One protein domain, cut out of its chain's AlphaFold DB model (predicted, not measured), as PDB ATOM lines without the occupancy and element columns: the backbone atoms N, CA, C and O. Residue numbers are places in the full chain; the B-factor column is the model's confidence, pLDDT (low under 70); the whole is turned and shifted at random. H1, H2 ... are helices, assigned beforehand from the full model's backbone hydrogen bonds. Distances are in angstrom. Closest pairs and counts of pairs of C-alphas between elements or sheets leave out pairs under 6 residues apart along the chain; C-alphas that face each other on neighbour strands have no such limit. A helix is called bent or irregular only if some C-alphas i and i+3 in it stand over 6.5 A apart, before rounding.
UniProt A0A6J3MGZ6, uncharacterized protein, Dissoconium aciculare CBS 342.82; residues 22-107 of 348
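Overview. This is residues 22 to 107 of the 348 residues of an uncharacterized protein of Dissoconium aciculare CBS 342.82 (UniProt A0A6J3MGZ6). What does the model look like at first sight? It is one long helix, H1, and a small cluster of three helices, H3, H4 and H5, set off from it, with the short helix H2 where the backbone folds back from H1 toward the cluster. In the cluster H4 and H5 make a hairpin and H3 packs on H5, while residues 22 to 38 of H1 stick out past everything else. How large and of what kind is it? The printed part has 86 residues with five named helices, in the order H1, H2, H3, H4, H5, and no named strand, and its class is all helix. It is loose, with a radius of gyration of the C-alphas of 15.0 A and spans of 46 by 36 by 21 A.

Arrangement. What does the first helix meet? H1, residues 22 to 51, touches no helix: it is apart from H2, residues 57 to 61, H3, residues 65 to 73, H4, residues 77 to 83, and H5, residues 88 to 105. How does H2 stand? It is close to H3 but not clearly touching, with the closest C-alphas, those of Leu 60 and Leu 68, 7.7 A apart. It is also close to H5 but not clearly touching, with the closest C-alphas, those of Ser 61 and Glu 89, 6.1 A apart. How do H3 and H4 stand to H5? H3 touches H5, by residues 90 to 97 of H5 alone, at a steep tilt of 43 degrees, the same way; the closest C-alphas, those of Ser 69 and Thr 93, are 6.1 A apart. H4 and H5 are a helical hairpin and touch at a shallow tilt of 3 degrees, opposite ways; the closest C-alphas, those of Cys 83 and Trp 90, are 6.2 A apart. What do the backbones show? In H1, H2, H3 and H4 every O i to N i+4 pair is within hydrogen-bond range; in H5 it is 12 of 14.

Along the chain. Where does the long helix run? H1 begins at C-alpha 22 at (-56.137, -35.660, -31.674) and ends at C-alpha 51 at (-15.747, -32.790, -18.549), 42.6 A from first to last C-alpha. What are the lengths of the next three? H2 measures 6.2 A, H3 11.8 A and H4 9.9 A from first to last C-alpha. Where does the last helix end? H5, 24.7 A long, ends at C-alpha 105 at (-31.461, -45.891, -42.553). It is irregular, with C-alphas 93 and 96 7.1 A apart, and has a kink of 37 degrees near residue 96.

Size, cuts and confidence. How far does it reach? The two C-alphas farthest apart, those of Thr 22 and Lys 88, are 46.5 A apart. Is any link long or cut? The four links between the helices are tight, and the printed part has no cut. Where is confidence low? The mean pLDDT of the printed part is 70.2, and residues 22 to 58 and 101 to 107 are under 70.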
ATOM      1  N   THR A  22     -56.759 -36.829 -32.315       56.62
ATOM      2  CA  THR A  22     -56.137 -35.660 -31.674       56.62
ATOM      3  C   THR A  22     -55.392 -36.048 -30.396       56.62
ATOM      4  O   THR A  22     -54.221 -35.682 -30.245       56.62
ATOM      5  N   ASP A  23     -55.985 -36.897 -29.558       62.31
ATOM      6  CA  ASP A  23     -55.351 -37.428 -28.349       62.31
ATOM      7  C   ASP A  23     -54.159 -38.326 -28.671       62.31
ATOM      8  O   ASP A  23     -53.109 -38.224 -28.040       62.31
ATOM      9  N   ARG A  24     -54.230 -39.147 -29.725       57.28
ATOM     10  CA  ARG A  24     -53.077 -39.957 -30.164       57.28
ATOM     11  C   ARG A  24     -51.899 -39.090 -30.599       57.28
ATOM     12  O   ARG A  24     -50.752 -39.445 -30.317       57.28
ATOM     13  N   LYS A  25     -52.145 -37.958 -31.269       57.41
ATOM     14  CA  LYS A  25     -51.087 -36.988 -31.605       57.41
ATOM     15  C   LYS A  25     -50.521 -36.329 -30.351       57.41
ATOM     16  O   LYS A  25     -49.300 -36.270 -30.233       57.41
ATOM     17  N   ALA A  26     -51.364 -35.900 -29.413       59.56
ATOM     18  CA  ALA A  26     -50.931 -35.282 -28.159       59.56
ATOM     19  C   ALA A  26     -50.122 -36.252 -27.280       59.56
ATOM     20  O   ALA A  26     -49.052 -35.896 -26.788       59.56
ATOM     21  N   ILE A  27     -50.556 -37.509 -27.157       61.06
ATOM     22  CA  ILE A  27     -49.841 -38.569 -26.432       61.06
ATOM     23  C   ILE A  27     -48.508 -38.880 -27.115       61.06
ATOM     24  O   ILE A  27     -47.478 -38.951 -26.443       61.06
ATOM     25  N   ARG A  28     -48.480 -38.997 -28.451       55.44
ATOM     26  CA  ARG A  28     -47.234 -39.193 -29.213       55.44
ATOM     27  C   ARG A  28     -46.275 -38.021 -29.020       55.44
ATOM     28  O   ARG A  28     -45.083 -38.244 -28.825       55.44
ATOM     29  N   TRP A  29     -46.785 -36.792 -29.031       53.16
ATOM     30  CA  TRP A  29     -45.990 -35.582 -28.838       53.16
ATOM     31  C   TRP A  29     -45.451 -35.464 -27.412       53.16
ATOM     32  O   TRP A  29     -44.267 -35.195 -27.226       53.16
ATOM     33  N   ASN A  30     -46.259 -35.790 -26.403       56.06
ATOM     34  CA  ASN A  30     -45.820 -35.879 -25.011       56.06
ATOM     35  C   ASN A  30     -44.788 -36.990 -24.796       56.06
ATOM     36  O   ASN A  30     -43.849 -36.801 -24.027       56.06
ATOM     37  N   HIS A  31     -44.896 -38.117 -25.504       51.94
ATOM     38  CA  HIS A  31     -43.871 -39.159 -25.473       51.94
ATOM     39  C   HIS A  31     -42.554 -38.690 -26.091       51.94
ATOM     40  O   HIS A  31     -41.498 -38.919 -25.507       51.94
ATOM     41  N   VAL A  32     -42.604 -38.006 -27.237       51.53
ATOM     42  CA  VAL A  32     -41.423 -37.404 -27.881       51.53
ATOM     43  C   VAL A  32     -40.797 -36.340 -26.975       51.53
ATOM     44  O   VAL A  32     -39.582 -36.337 -26.797       51.53
ATOM     45  N   ARG A  33     -41.610 -35.492 -26.334       55.53
ATOM     46  CA  ARG A  33     -41.154 -34.446 -25.408       55.53
ATOM     47  C   ARG A  33     -40.515 -35.030 -24.146       55.53
ATOM     48  O   ARG A  33     -39.398 -34.647 -23.827       55.53
ATOM     49  N   LYS A  34     -41.164 -35.997 -23.484       60.53
ATOM     50  CA  LYS A  34     -40.613 -36.692 -22.304       60.53
ATOM     51  C   LYS A  34     -39.318 -37.446 -22.632       60.53
ATOM     52  O   LYS A  34     -38.377 -37.417 -21.841       60.53
ATOM     53  N   ARG A  35     -39.240 -38.066 -23.818       57.31
ATOM     54  CA  ARG A  35     -38.014 -38.703 -24.333       57.31
ATOM     55  C   ARG A  35     -36.897 -37.692 -24.560       57.31
ATOM     56  O   ARG A  35     -35.773 -37.949 -24.152       57.31
ATOM     57  N   ARG A  36     -37.207 -36.535 -25.149       54.50
ATOM     58  CA  ARG A  36     -36.239 -35.453 -25.350       54.50
ATOM     59  C   ARG A  36     -35.665 -34.961 -24.022       54.50
ATOM     60  O   ARG A  36     -34.453 -34.879 -23.901       54.50
ATOM     61  N   THR A  37     -36.503 -34.744 -23.008       66.62
ATOM     62  CA  THR A  37     -36.037 -34.327 -21.673       66.62
ATOM     63  C   THR A  37     -35.185 -35.384 -20.969       66.62
ATOM     64  O   THR A  37     -34.202 -35.033 -20.327       66.62
ATOM     65  N   TYR A  38     -35.510 -36.674 -21.104       54.94
ATOM     66  CA  TYR A  38     -34.698 -37.750 -20.524       54.94
ATOM     67  C   TYR A  38     -33.313 -37.835 -21.183       54.94
ATOM     68  O   TYR A  38     -32.300 -37.909 -20.491       54.94
ATOM     69  N   LEU A  39     -33.267 -37.751 -22.516       51.28
ATOM     70  CA  LEU A  39     -32.019 -37.755 -23.280       51.28
ATOM     71  C   LEU A  39     -31.181 -36.505 -23.030       51.28
ATOM     72  O   LEU A  39     -29.972 -36.620 -22.886       51.28
ATOM     73  N   GLU A  40     -31.801 -35.330 -22.922       61.50
ATOM     74  CA  GLU A  40     -31.101 -34.098 -22.548       61.50
ATOM     75  C   GLU A  40     -30.514 -34.201 -21.132       61.50
ATOM     76  O   GLU A  40     -29.377 -33.782 -20.926       61.50
ATOM     77  N   SER A  41     -31.220 -34.819 -20.177       58.06
ATOM     78  CA  SER A  41     -30.680 -35.091 -18.834       58.06
ATOM     79  C   SER A  41     -29.515 -36.079 -18.859       58.06
ATOM     80  O   SER A  41     -28.476 -35.813 -18.258       58.06
ATOM     81  N   MET A  42     -29.648 -37.199 -19.576       57.72
ATOM     82  CA  MET A  42     -28.571 -38.185 -19.711       57.72
ATOM     83  C   MET A  42     -27.351 -37.605 -20.418       57.72
ATOM     84  O   MET A  42     -26.233 -37.811 -19.957       57.72
ATOM     85  N   TYR A  43     -27.565 -36.861 -21.504       59.22
ATOM     86  CA  TYR A  43     -26.512 -36.167 -22.230       59.22
ATOM     87  C   TYR A  43     -25.804 -35.185 -21.302       59.22
ATOM     88  O   TYR A  43     -24.608 -35.329 -21.100       59.22
ATOM     89  N   ARG A  44     -26.531 -34.283 -20.628       64.81
ATOM     90  CA  ARG A  44     -25.942 -33.337 -19.662       64.81
ATOM     91  C   ARG A  44     -25.140 -34.044 -18.574       64.81
ATOM     92  O   ARG A  44     -24.041 -33.603 -18.269       64.81
ATOM     93  N   MET A  45     -25.651 -35.143 -18.025       59.78
ATOM     94  CA  MET A  45     -24.959 -35.921 -16.997       59.78
ATOM     95  C   MET A  45     -23.680 -36.581 -17.536       59.78
ATOM     96  O   MET A  45     -22.642 -36.533 -16.881       59.78
ATOM     97  N   LEU A  46     -23.727 -37.163 -18.735       57.38
ATOM     98  CA  LEU A  46     -22.567 -37.761 -19.401       57.38
ATOM     99  C   LEU A  46     -21.523 -36.705 -19.765       57.38
ATOM    100  O   LEU A  46     -20.358 -36.875 -19.426       57.38
ATOM    101  N   THR A  47     -21.923 -35.602 -20.399       57.81
ATOM    102  CA  THR A  47     -21.022 -34.505 -20.777       57.81
ATOM    103  C   THR A  47     -20.393 -33.862 -19.544       57.81
ATOM    104  O   THR A  47     -19.197 -33.598 -19.547       57.81
ATOM    105  N   TRP A  48     -21.165 -33.674 -18.470       60.75
ATOM    106  CA  TRP A  48     -20.661 -33.169 -17.192       60.75
ATOM    107  C   TRP A  48     -19.646 -34.125 -16.558       60.75
ATOM    108  O   TRP A  48     -18.557 -33.703 -16.176       60.75
ATOM    109  N   ASN A  49     -19.948 -35.424 -16.498       56.50
ATOM    110  CA  ASN A  49     -19.025 -36.415 -15.940       56.50
ATOM    111  C   ASN A  49     -17.762 -36.595 -16.795       56.50
ATOM    112  O   ASN A  49     -16.685 -36.800 -16.236       56.50
ATOM    113  N   LEU A  50     -17.867 -36.485 -18.122       55.38
ATOM    114  CA  LEU A  50     -16.722 -36.491 -19.038       55.38
ATOM    115  C   LEU A  50     -15.853 -35.241 -18.847       55.38
ATOM    116  O   LEU A  50     -14.639 -35.366 -18.714       55.38
ATOM    117  N   ALA A  51     -16.459 -34.052 -18.767       61.78
ATOM    118  CA  ALA A  51     -15.747 -32.790 -18.549       61.78
ATOM    119  C   ALA A  51     -15.021 -32.746 -17.195       61.78
ATOM    120  O   ALA A  51     -13.955 -32.151 -17.083       61.78
ATOM    121  N   GLN A  52     -15.570 -33.410 -16.175       65.06
ATOM    122  CA  GLN A  52     -14.926 -33.551 -14.867       65.06
ATOM    123  C   GLN A  52     -13.898 -34.693 -14.802       65.06
ATOM    124  O   GLN A  52     -13.368 -34.957 -13.725       65.06
ATOM    125  N   GLY A  53     -13.656 -35.423 -15.899       52.62
ATOM    126  CA  GLY A  53     -12.788 -36.609 -15.912       52.62
ATOM    127  C   GLY A  53     -13.300 -37.773 -15.051       52.62
ATOM    128  O   GLY A  53     -12.593 -38.758 -14.857       52.62
ATOM    129  N   LYS A  54     -14.531 -37.678 -14.532       52.19
ATOM    130  CA  LYS A  54     -15.166 -38.676 -13.658       52.19
ATOM    131  C   LYS A  54     -15.720 -39.856 -14.442       52.19
ATOM    132  O   LYS A  54     -15.761 -40.968 -13.926       52.19
ATOM    133  N   ALA A  55     -16.124 -39.622 -15.689       57.41
ATOM    134  CA  ALA A  55     -16.415 -40.680 -16.640       57.41
ATOM    135  C   ALA A  55     -15.166 -40.948 -17.486       57.41
ATOM    136  O   ALA A  55     -14.992 -40.372 -18.554       57.41
ATOM    137  N   SER A  56     -14.275 -41.827 -17.029       61.84
ATOM    138  CA  SER A  56     -13.295 -42.400 -17.954       61.84
ATOM    139  C   SER A  56     -14.030 -43.305 -18.955       61.84
ATOM    140  O   SER A  56     -15.031 -43.930 -18.582       61.84
ATOM    141  N   PRO A  57     -13.555 -43.451 -20.202       60.75
ATOM    142  CA  PRO A  57     -14.063 -44.482 -21.105       60.75
ATOM    143  C   PRO A  57     -14.142 -45.855 -20.424       60.75
ATOM    144  O   PRO A  57     -15.147 -46.543 -20.548       60.75
ATOM    145  N   ALA A  58     -13.154 -46.175 -19.579       62.19
ATOM    146  CA  ALA A  58     -13.131 -47.381 -18.759       62.19
ATOM    147  C   ALA A  58     -14.297 -47.477 -17.755       62.19
ATOM    148  O   ALA A  58     -14.808 -48.566 -17.521       62.19
ATOM    149  N   SER A  59     -14.741 -46.366 -17.163       73.56
ATOM    150  CA  SER A  59     -15.893 -46.354 -16.250       73.56
ATOM    151  C   SER A  59     -17.218 -46.593 -16.978       73.56
ATOM    152  O   SER A  59     -18.071 -47.318 -16.473       73.56
ATOM    153  N   LEU A  60     -17.364 -46.060 -18.193       74.62
ATOM    154  CA  LEU A  60     -18.531 -46.309 -19.036       74.62
ATOM    155  C   LEU A  60     -18.534 -47.733 -19.589       74.62
ATOM    156  O   LEU A  60     -19.587 -48.355 -19.614       74.62
ATOM    157  N   SER A  61     -17.373 -48.292 -19.944       80.19
ATOM    158  CA  SER A  61     -17.249 -49.699 -20.358       80.19
ATOM    159  C   SER A  61     -17.599 -50.704 -19.257       80.19
ATOM    160  O   SER A  61     -17.823 -51.868 -19.561       80.19
ATOM    161  N   ARG A  62     -17.653 -50.278 -17.986       82.31
ATOM    162  CA  ARG A  62     -18.098 -51.113 -16.855       82.31
ATOM    163  C   ARG A  62     -19.612 -51.119 -16.662       82.31
ATOM    164  O   ARG A  62     -20.102 -51.867 -15.818       82.31
ATOM    165  N   LEU A  63     -20.352 -50.273 -17.376       84.12
ATOM    166  CA  LEU A  63     -21.806 -50.320 -17.325       84.12
ATOM    167  C   LEU A  63     -22.300 -51.653 -17.916       84.12
ATOM    168  O   LEU A  63     -21.711 -52.144 -18.879       84.12
ATOM    169  N   PRO A  64     -23.392 -52.224 -17.380       86.19
ATOM    170  CA  PRO A  64     -24.051 -53.372 -17.985       86.19
ATOM    171  C   PRO A  64     -24.362 -53.129 -19.462       86.19
ATOM    172  O   PRO A  64     -24.705 -52.006 -19.859       86.19
ATOM    173  N   TYR A  65     -24.272 -54.195 -20.258       84.50
ATOM    174  CA  TYR A  65     -24.504 -54.157 -21.700       84.50
ATOM    175  C   TYR A  65     -25.828 -53.466 -22.035       84.50
ATOM    176  O   TYR A  65     -25.868 -52.620 -22.920       84.50
ATOM    177  N   GLU A  66     -26.895 -53.739 -21.287       85.81
ATOM    178  CA  GLU A  66     -28.230 -53.179 -21.497       85.81
ATOM    179  C   GLU A  66     -28.210 -51.648 -21.430       85.81
ATOM    180  O   GLU A  66     -28.788 -50.980 -22.288       85.81
ATOM    181  N   ILE A  67     -27.480 -51.079 -20.466       85.19
ATOM    182  CA  ILE A  67     -27.386 -49.629 -20.276       85.19
ATOM    183  C   ILE A  67     -26.547 -48.999 -21.389       85.19
ATOM    184  O   ILE A  67     -26.975 -48.009 -21.988       85.19
ATOM    185  N   LEU A  68     -25.390 -49.582 -21.718       84.69
ATOM    186  CA  LEU A  68     -24.559 -49.115 -22.837       84.69
ATOM    187  C   LEU A  68     -25.312 -49.191 -24.166       84.69
ATOM    188  O   LEU A  68     -25.279 -48.252 -24.960       84.69
ATOM    189  N   SER A  69     -26.047 -50.279 -24.379       85.94
ATOM    190  CA  SER A  69     -26.862 -50.504 -25.565       85.94
ATOM    191  C   SER A  69     -27.950 -49.429 -25.697       85.94
ATOM    192  O   SER A  69     -28.136 -48.871 -26.776       85.94
ATOM    193  N   MET A  70     -28.594 -49.039 -24.587       84.19
ATOM    194  CA  MET A  70     -29.555 -47.937 -24.576       84.19
ATOM    195  C   MET A  70     -28.896 -46.599 -24.897       84.19
ATOM    196  O   MET A  70     -29.474 -45.828 -25.654       84.19
ATOM    197  N   VAL A  71     -27.707 -46.310 -24.361       86.19
ATOM    198  CA  VAL A  71     -26.966 -45.074 -24.671       86.19
ATOM    199  C   VAL A  71     -26.632 -45.014 -26.163       86.19
ATOM    200  O   VAL A  71     -26.918 -44.013 -26.821       86.19
ATOM    201  N   PHE A  72     -26.080 -46.095 -26.717       88.00
ATOM    202  CA  PHE A  72     -25.661 -46.152 -28.117       88.00
ATOM    203  C   PHE A  72     -26.823 -46.188 -29.107       88.00
ATOM    204  O   PHE A  72     -26.673 -45.678 -30.216       88.00
ATOM    205  N   TYR A  73     -27.989 -46.697 -28.710       85.50
ATOM    206  CA  TYR A  73     -29.201 -46.674 -29.532       85.50
ATOM    207  C   TYR A  73     -29.624 -45.256 -29.952       85.50
ATOM    208  O   TYR A  73     -30.253 -45.075 -30.995       85.50
ATOM    209  N   TYR A  74     -29.291 -44.237 -29.156       83.12
ATOM    210  CA  TYR A  74     -29.663 -42.850 -29.450       83.12
ATOM    211  C   TYR A  74     -28.627 -42.082 -30.271       83.12
ATOM    212  O   TYR A  74     -28.907 -40.958 -30.690       83.12
ATOM    213  N   LEU A  75     -27.461 -42.672 -30.523       83.50
ATOM    214  CA  LEU A  75     -26.405 -42.039 -31.301       83.50
ATOM    215  C   LEU A  75     -26.704 -42.118 -32.799       83.50
ATOM    216  O   LEU A  75     -27.212 -43.115 -33.312       83.50
ATOM    217  N   VAL A  76     -26.359 -41.075 -33.552       83.00
ATOM    218  CA  VAL A  76     -26.422 -41.146 -35.016       83.00
ATOM    219  C   VAL A  76     -25.272 -41.992 -35.563       83.00
ATOM    220  O   VAL A  76     -24.220 -42.111 -34.948       83.00
ATOM    221  N   GLY A  77     -25.424 -42.550 -36.770       83.00
ATOM    222  CA  GLY A  77     -24.436 -43.485 -37.332       83.00
ATOM    223  C   GLY A  77     -22.978 -42.992 -37.319       83.00
ATOM    224  O   GLY A  77     -22.078 -43.799 -37.128       83.00
ATOM    225  N   ARG A  78     -22.730 -41.677 -37.453       80.69
ATOM    226  CA  ARG A  78     -21.377 -41.096 -37.324       80.69
ATOM    227  C   ARG A  78     -20.824 -41.179 -35.897       80.69
ATOM    228  O   ARG A  78     -19.647 -41.467 -35.726       80.69
ATOM    229  N   GLU A  79     -21.662 -40.940 -34.898       84.38
ATOM    230  CA  GLU A  79     -21.299 -41.011 -33.479       84.38
ATOM    231  C   GLU A  79     -21.075 -42.465 -33.054       84.38
ATOM    232  O   GLU A  79     -20.083 -42.762 -32.399       84.38
ATOM    233  N   VAL A  80     -21.913 -43.396 -33.529       83.75
ATOM    234  CA  VAL A  80     -21.711 -44.843 -33.327       83.75
ATOM    235  C   VAL A  80     -20.360 -45.291 -33.900       83.75
ATOM    236  O   VAL A  80     -19.641 -46.043 -33.246       83.75
ATOM    237  N   CYS A  81     -19.969 -44.802 -35.085       81.19
ATOM    238  CA  CYS A  81     -18.636 -45.070 -35.639       81.19
ATOM    239  C   CYS A  81     -17.511 -44.566 -34.730       81.19
ATOM    240  O   CYS A  81     -16.520 -45.269 -34.570       81.19
ATOM    241  N   ALA A  82     -17.651 -43.375 -34.144       78.94
ATOM    242  CA  ALA A  82     -16.654 -42.839 -33.224       78.94
ATOM    243  C   ALA A  82     -16.562 -43.687 -31.943       78.94
ATOM    244  O   ALA A  82     -15.462 -44.033 -31.520       78.94
ATOM    245  N   CYS A  83     -17.699 -44.106 -31.380       84.50
ATOM    246  CA  CYS A  83     -17.750 -44.980 -30.203       84.50
ATOM    247  C   CYS A  83     -17.027 -46.319 -30.418       84.50
ATOM    248  O   CYS A  83     -16.363 -46.805 -29.506       84.50
ATOM    249  N   ARG A  84     -17.086 -46.887 -31.628       87.62
ATOM    250  CA  ARG A  84     -16.370 -48.130 -31.978       87.62
ATOM    251  C   ARG A  84     -14.850 -48.027 -31.885       87.62
ATOM    252  O   ARG A  84     -14.189 -49.054 -31.804       87.62
ATOM    253  N   LEU A  85     -14.300 -46.817 -31.939       84.06
ATOM    254  CA  LEU A  85     -12.856 -46.583 -31.903       84.06
ATOM    255  C   LEU A  85     -12.323 -46.361 -30.482       84.06
ATOM    256  O   LEU A  85     -11.117 -46.220 -30.312       84.06
ATOM    257  N   VAL A  86     -13.201 -46.316 -29.475       85.38
ATOM    258  CA  VAL A  86     -12.823 -46.010 -28.089       85.38
ATOM    259  C   VAL A  86     -12.209 -47.227 -27.397       85.38
ATOM    260  O   VAL A  86     -11.099 -47.139 -26.878       85.38
ATOM    261  N   CYS A  87     -12.912 -48.364 -27.382       86.56
ATOM    262  CA  CYS A  87     -12.423 -49.627 -26.819       86.56
ATOM    263  C   CYS A  87     -13.214 -50.835 -27.359       86.56
ATOM    264  O   CYS A  87     -14.233 -50.674 -28.038       86.56
ATOM    265  N   LYS A  88     -12.754 -52.055 -27.040       84.56
ATOM    266  CA  LYS A  88     -13.330 -53.314 -27.544       84.56
ATOM    267  C   LYS A  88     -14.769 -53.532 -27.068       84.56
ATOM    268  O   LYS A  88     -15.625 -53.907 -27.862       84.56
ATOM    269  N   GLU A  89     -15.059 -53.226 -25.808       85.88
ATOM    270  CA  GLU A  89     -16.390 -53.365 -25.203       85.88
ATOM    271  C   GLU A  89     -17.411 -52.451 -25.893       85.88
ATOM    272  O   GLU A  89     -18.545 -52.851 -26.163       85.88
ATOM    273  N   TRP A  90     -17.005 -51.224 -26.234       90.62
ATOM    274  CA  TRP A  90     -17.852 -50.293 -26.978       90.62
ATOM    275  C   TRP A  90     -18.053 -50.766 -28.412       90.62
ATOM    276  O   TRP A  90     -19.164 -50.665 -28.932       90.62
ATOM    277  N   GLU A  91     -17.020 -51.315 -29.054       89.94
ATOM    278  CA  GLU A  91     -17.142 -51.896 -30.389       89.94
ATOM    279  C   GLU A  91     -18.141 -53.061 -30.421       89.94
ATOM    280  O   GLU A  91     -19.007 -53.110 -31.296       89.94
ATOM    281  N   GLU A  92     -18.052 -53.976 -29.456       88.62
ATOM    282  CA  GLU A  92     -18.954 -55.122 -29.329       88.62
ATOM    283  C   GLU A  92     -20.385 -54.672 -29.035       88.62
ATOM    284  O   GLU A  92     -21.320 -55.126 -29.698       88.62
ATOM    285  N   THR A  93     -20.556 -53.705 -28.131       90.06
ATOM    286  CA  THR A  93     -21.886 -53.205 -27.760       90.06
ATOM    287  C   THR A  93     -22.541 -52.394 -28.877       90.06
ATOM    288  O   THR A  93     -23.753 -52.452 -29.059       90.06
ATOM    289  N   THR A  94     -21.766 -51.659 -29.678       91.19
ATOM    290  CA  THR A  94     -22.285 -50.872 -30.812       91.19
ATOM    291  C   THR A  94     -22.520 -51.695 -32.085       91.19
ATOM    292  O   THR A  94     -23.228 -51.240 -32.988       91.19
ATOM    293  N   ARG A  95     -21.957 -52.908 -32.192       87.75
ATOM    294  CA  ARG A  95     -22.027 -53.756 -33.398       87.75
ATOM    295  C   ARG A  95     -23.461 -54.055 -33.875       87.75
ATOM    296  O   ARG A  95     -23.703 -53.888 -35.075       87.75
ATOM    297  N   PRO A  96     -24.425 -54.427 -33.008       83.38
ATOM    298  CA  PRO A  96     -25.805 -54.683 -33.431       83.38
ATOM    299  C   PRO A  96     -26.483 -53.416 -33.957       83.38
ATOM    300  O   PRO A  96     -27.190 -53.464 -34.959       83.38
ATOM    301  N   PHE A  97     -26.202 -52.265 -33.337       81.25
ATOM    302  CA  PHE A  97     -26.748 -50.970 -33.748       81.25
ATOM    303  C   PHE A  97     -26.178 -50.501 -35.068       81.25
ATOM    304  O   PHE A  97     -26.896 -49.894 -35.851       81.25
ATOM    305  N   PHE A  98     -24.912 -50.791 -35.356       72.25
ATOM    306  CA  PHE A  98     -24.345 -50.484 -36.660       72.25
ATOM    307  C   PHE A  98     -25.045 -51.286 -37.760       72.25
ATOM    308  O   PHE A  98     -25.459 -50.704 -38.758       72.25
ATOM    309  N   ALA A  99     -25.259 -52.589 -37.551       72.44
ATOM    310  CA  ALA A  99     -26.021 -53.421 -38.481       72.44
ATOM    311  C   ALA A  99     -27.473 -52.930 -38.619       72.44
ATOM    312  O   ALA A  99     -27.957 -52.742 -39.731       72.44
ATOM    313  N   GLN A 100     -28.142 -52.636 -37.503       70.38
ATOM    314  CA  GLN A 100     -29.529 -52.179 -37.487       70.38
ATOM    315  C   GLN A 100     -29.702 -50.775 -38.076       70.38
ATOM    316  O   GLN A 100     -30.571 -50.586 -38.914       70.38
ATOM    317  N   HIS A 101     -28.871 -49.788 -37.730       68.38
ATOM    318  CA  HIS A 101     -28.924 -48.454 -38.338       68.38
ATOM    319  C   HIS A 101     -28.550 -48.476 -39.813       68.38
ATOM    320  O   HIS A 101     -29.121 -47.704 -40.586       68.38
ATOM    321  N   TYR A 102     -27.620 -49.342 -40.219       63.38
ATOM    322  CA  TYR A 102     -27.321 -49.532 -41.632       63.38
ATOM    323  C   TYR A 102     -28.538 -50.106 -42.364       63.38
ATOM    324  O   TYR A 102     -28.924 -49.573 -43.398       63.38
ATOM    325  N   LEU A 103     -29.216 -51.102 -41.795       57.66
ATOM    326  CA  LEU A 103     -30.434 -51.673 -42.372       57.66
ATOM    327  C   LEU A 103     -31.612 -50.682 -42.363       57.66
ATOM    328  O   LEU A 103     -32.256 -50.491 -43.384       57.66
ATOM    329  N   GLU A 104     -31.879 -49.991 -41.258       58.91
ATOM    330  CA  GLU A 104     -33.046 -49.111 -41.107       58.91
ATOM    331  C   GLU A 104     -32.906 -47.780 -41.854       58.91
ATOM    332  O   GLU A 104     -33.894 -47.257 -42.371       58.91
ATOM    333  N   ARG A 105     -31.698 -47.202 -41.913       54.06
ATOM    334  CA  ARG A 105     -31.461 -45.891 -42.553       54.06
ATOM    335  C   ARG A 105     -30.857 -45.990 -43.950       54.06
ATOM    336  O   ARG A 105     -30.896 -45.006 -44.684       54.06
ATOM    337  N   ARG A 106     -30.324 -47.155 -44.331       44.78
ATOM    338  CA  ARG A 106     -29.875 -47.472 -45.695       44.78
ATOM    339  C   ARG A 106     -30.513 -48.762 -46.212       44.78
ATOM    340  O   ARG A 106     -29.844 -49.558 -46.868       44.78
ATOM    341  N   LEU A 107     -31.829 -48.913 -46.039       35.78
ATOM    342  CA  LEU A 107     -32.631 -49.576 -47.070       35.78
ATOM    343  C   LEU A 107     -32.413 -48.790 -48.373       35.78
ATOM    344  O   LEU A 107     -33.148 -47.860 -48.705       35.78
TER     345      LEU A 107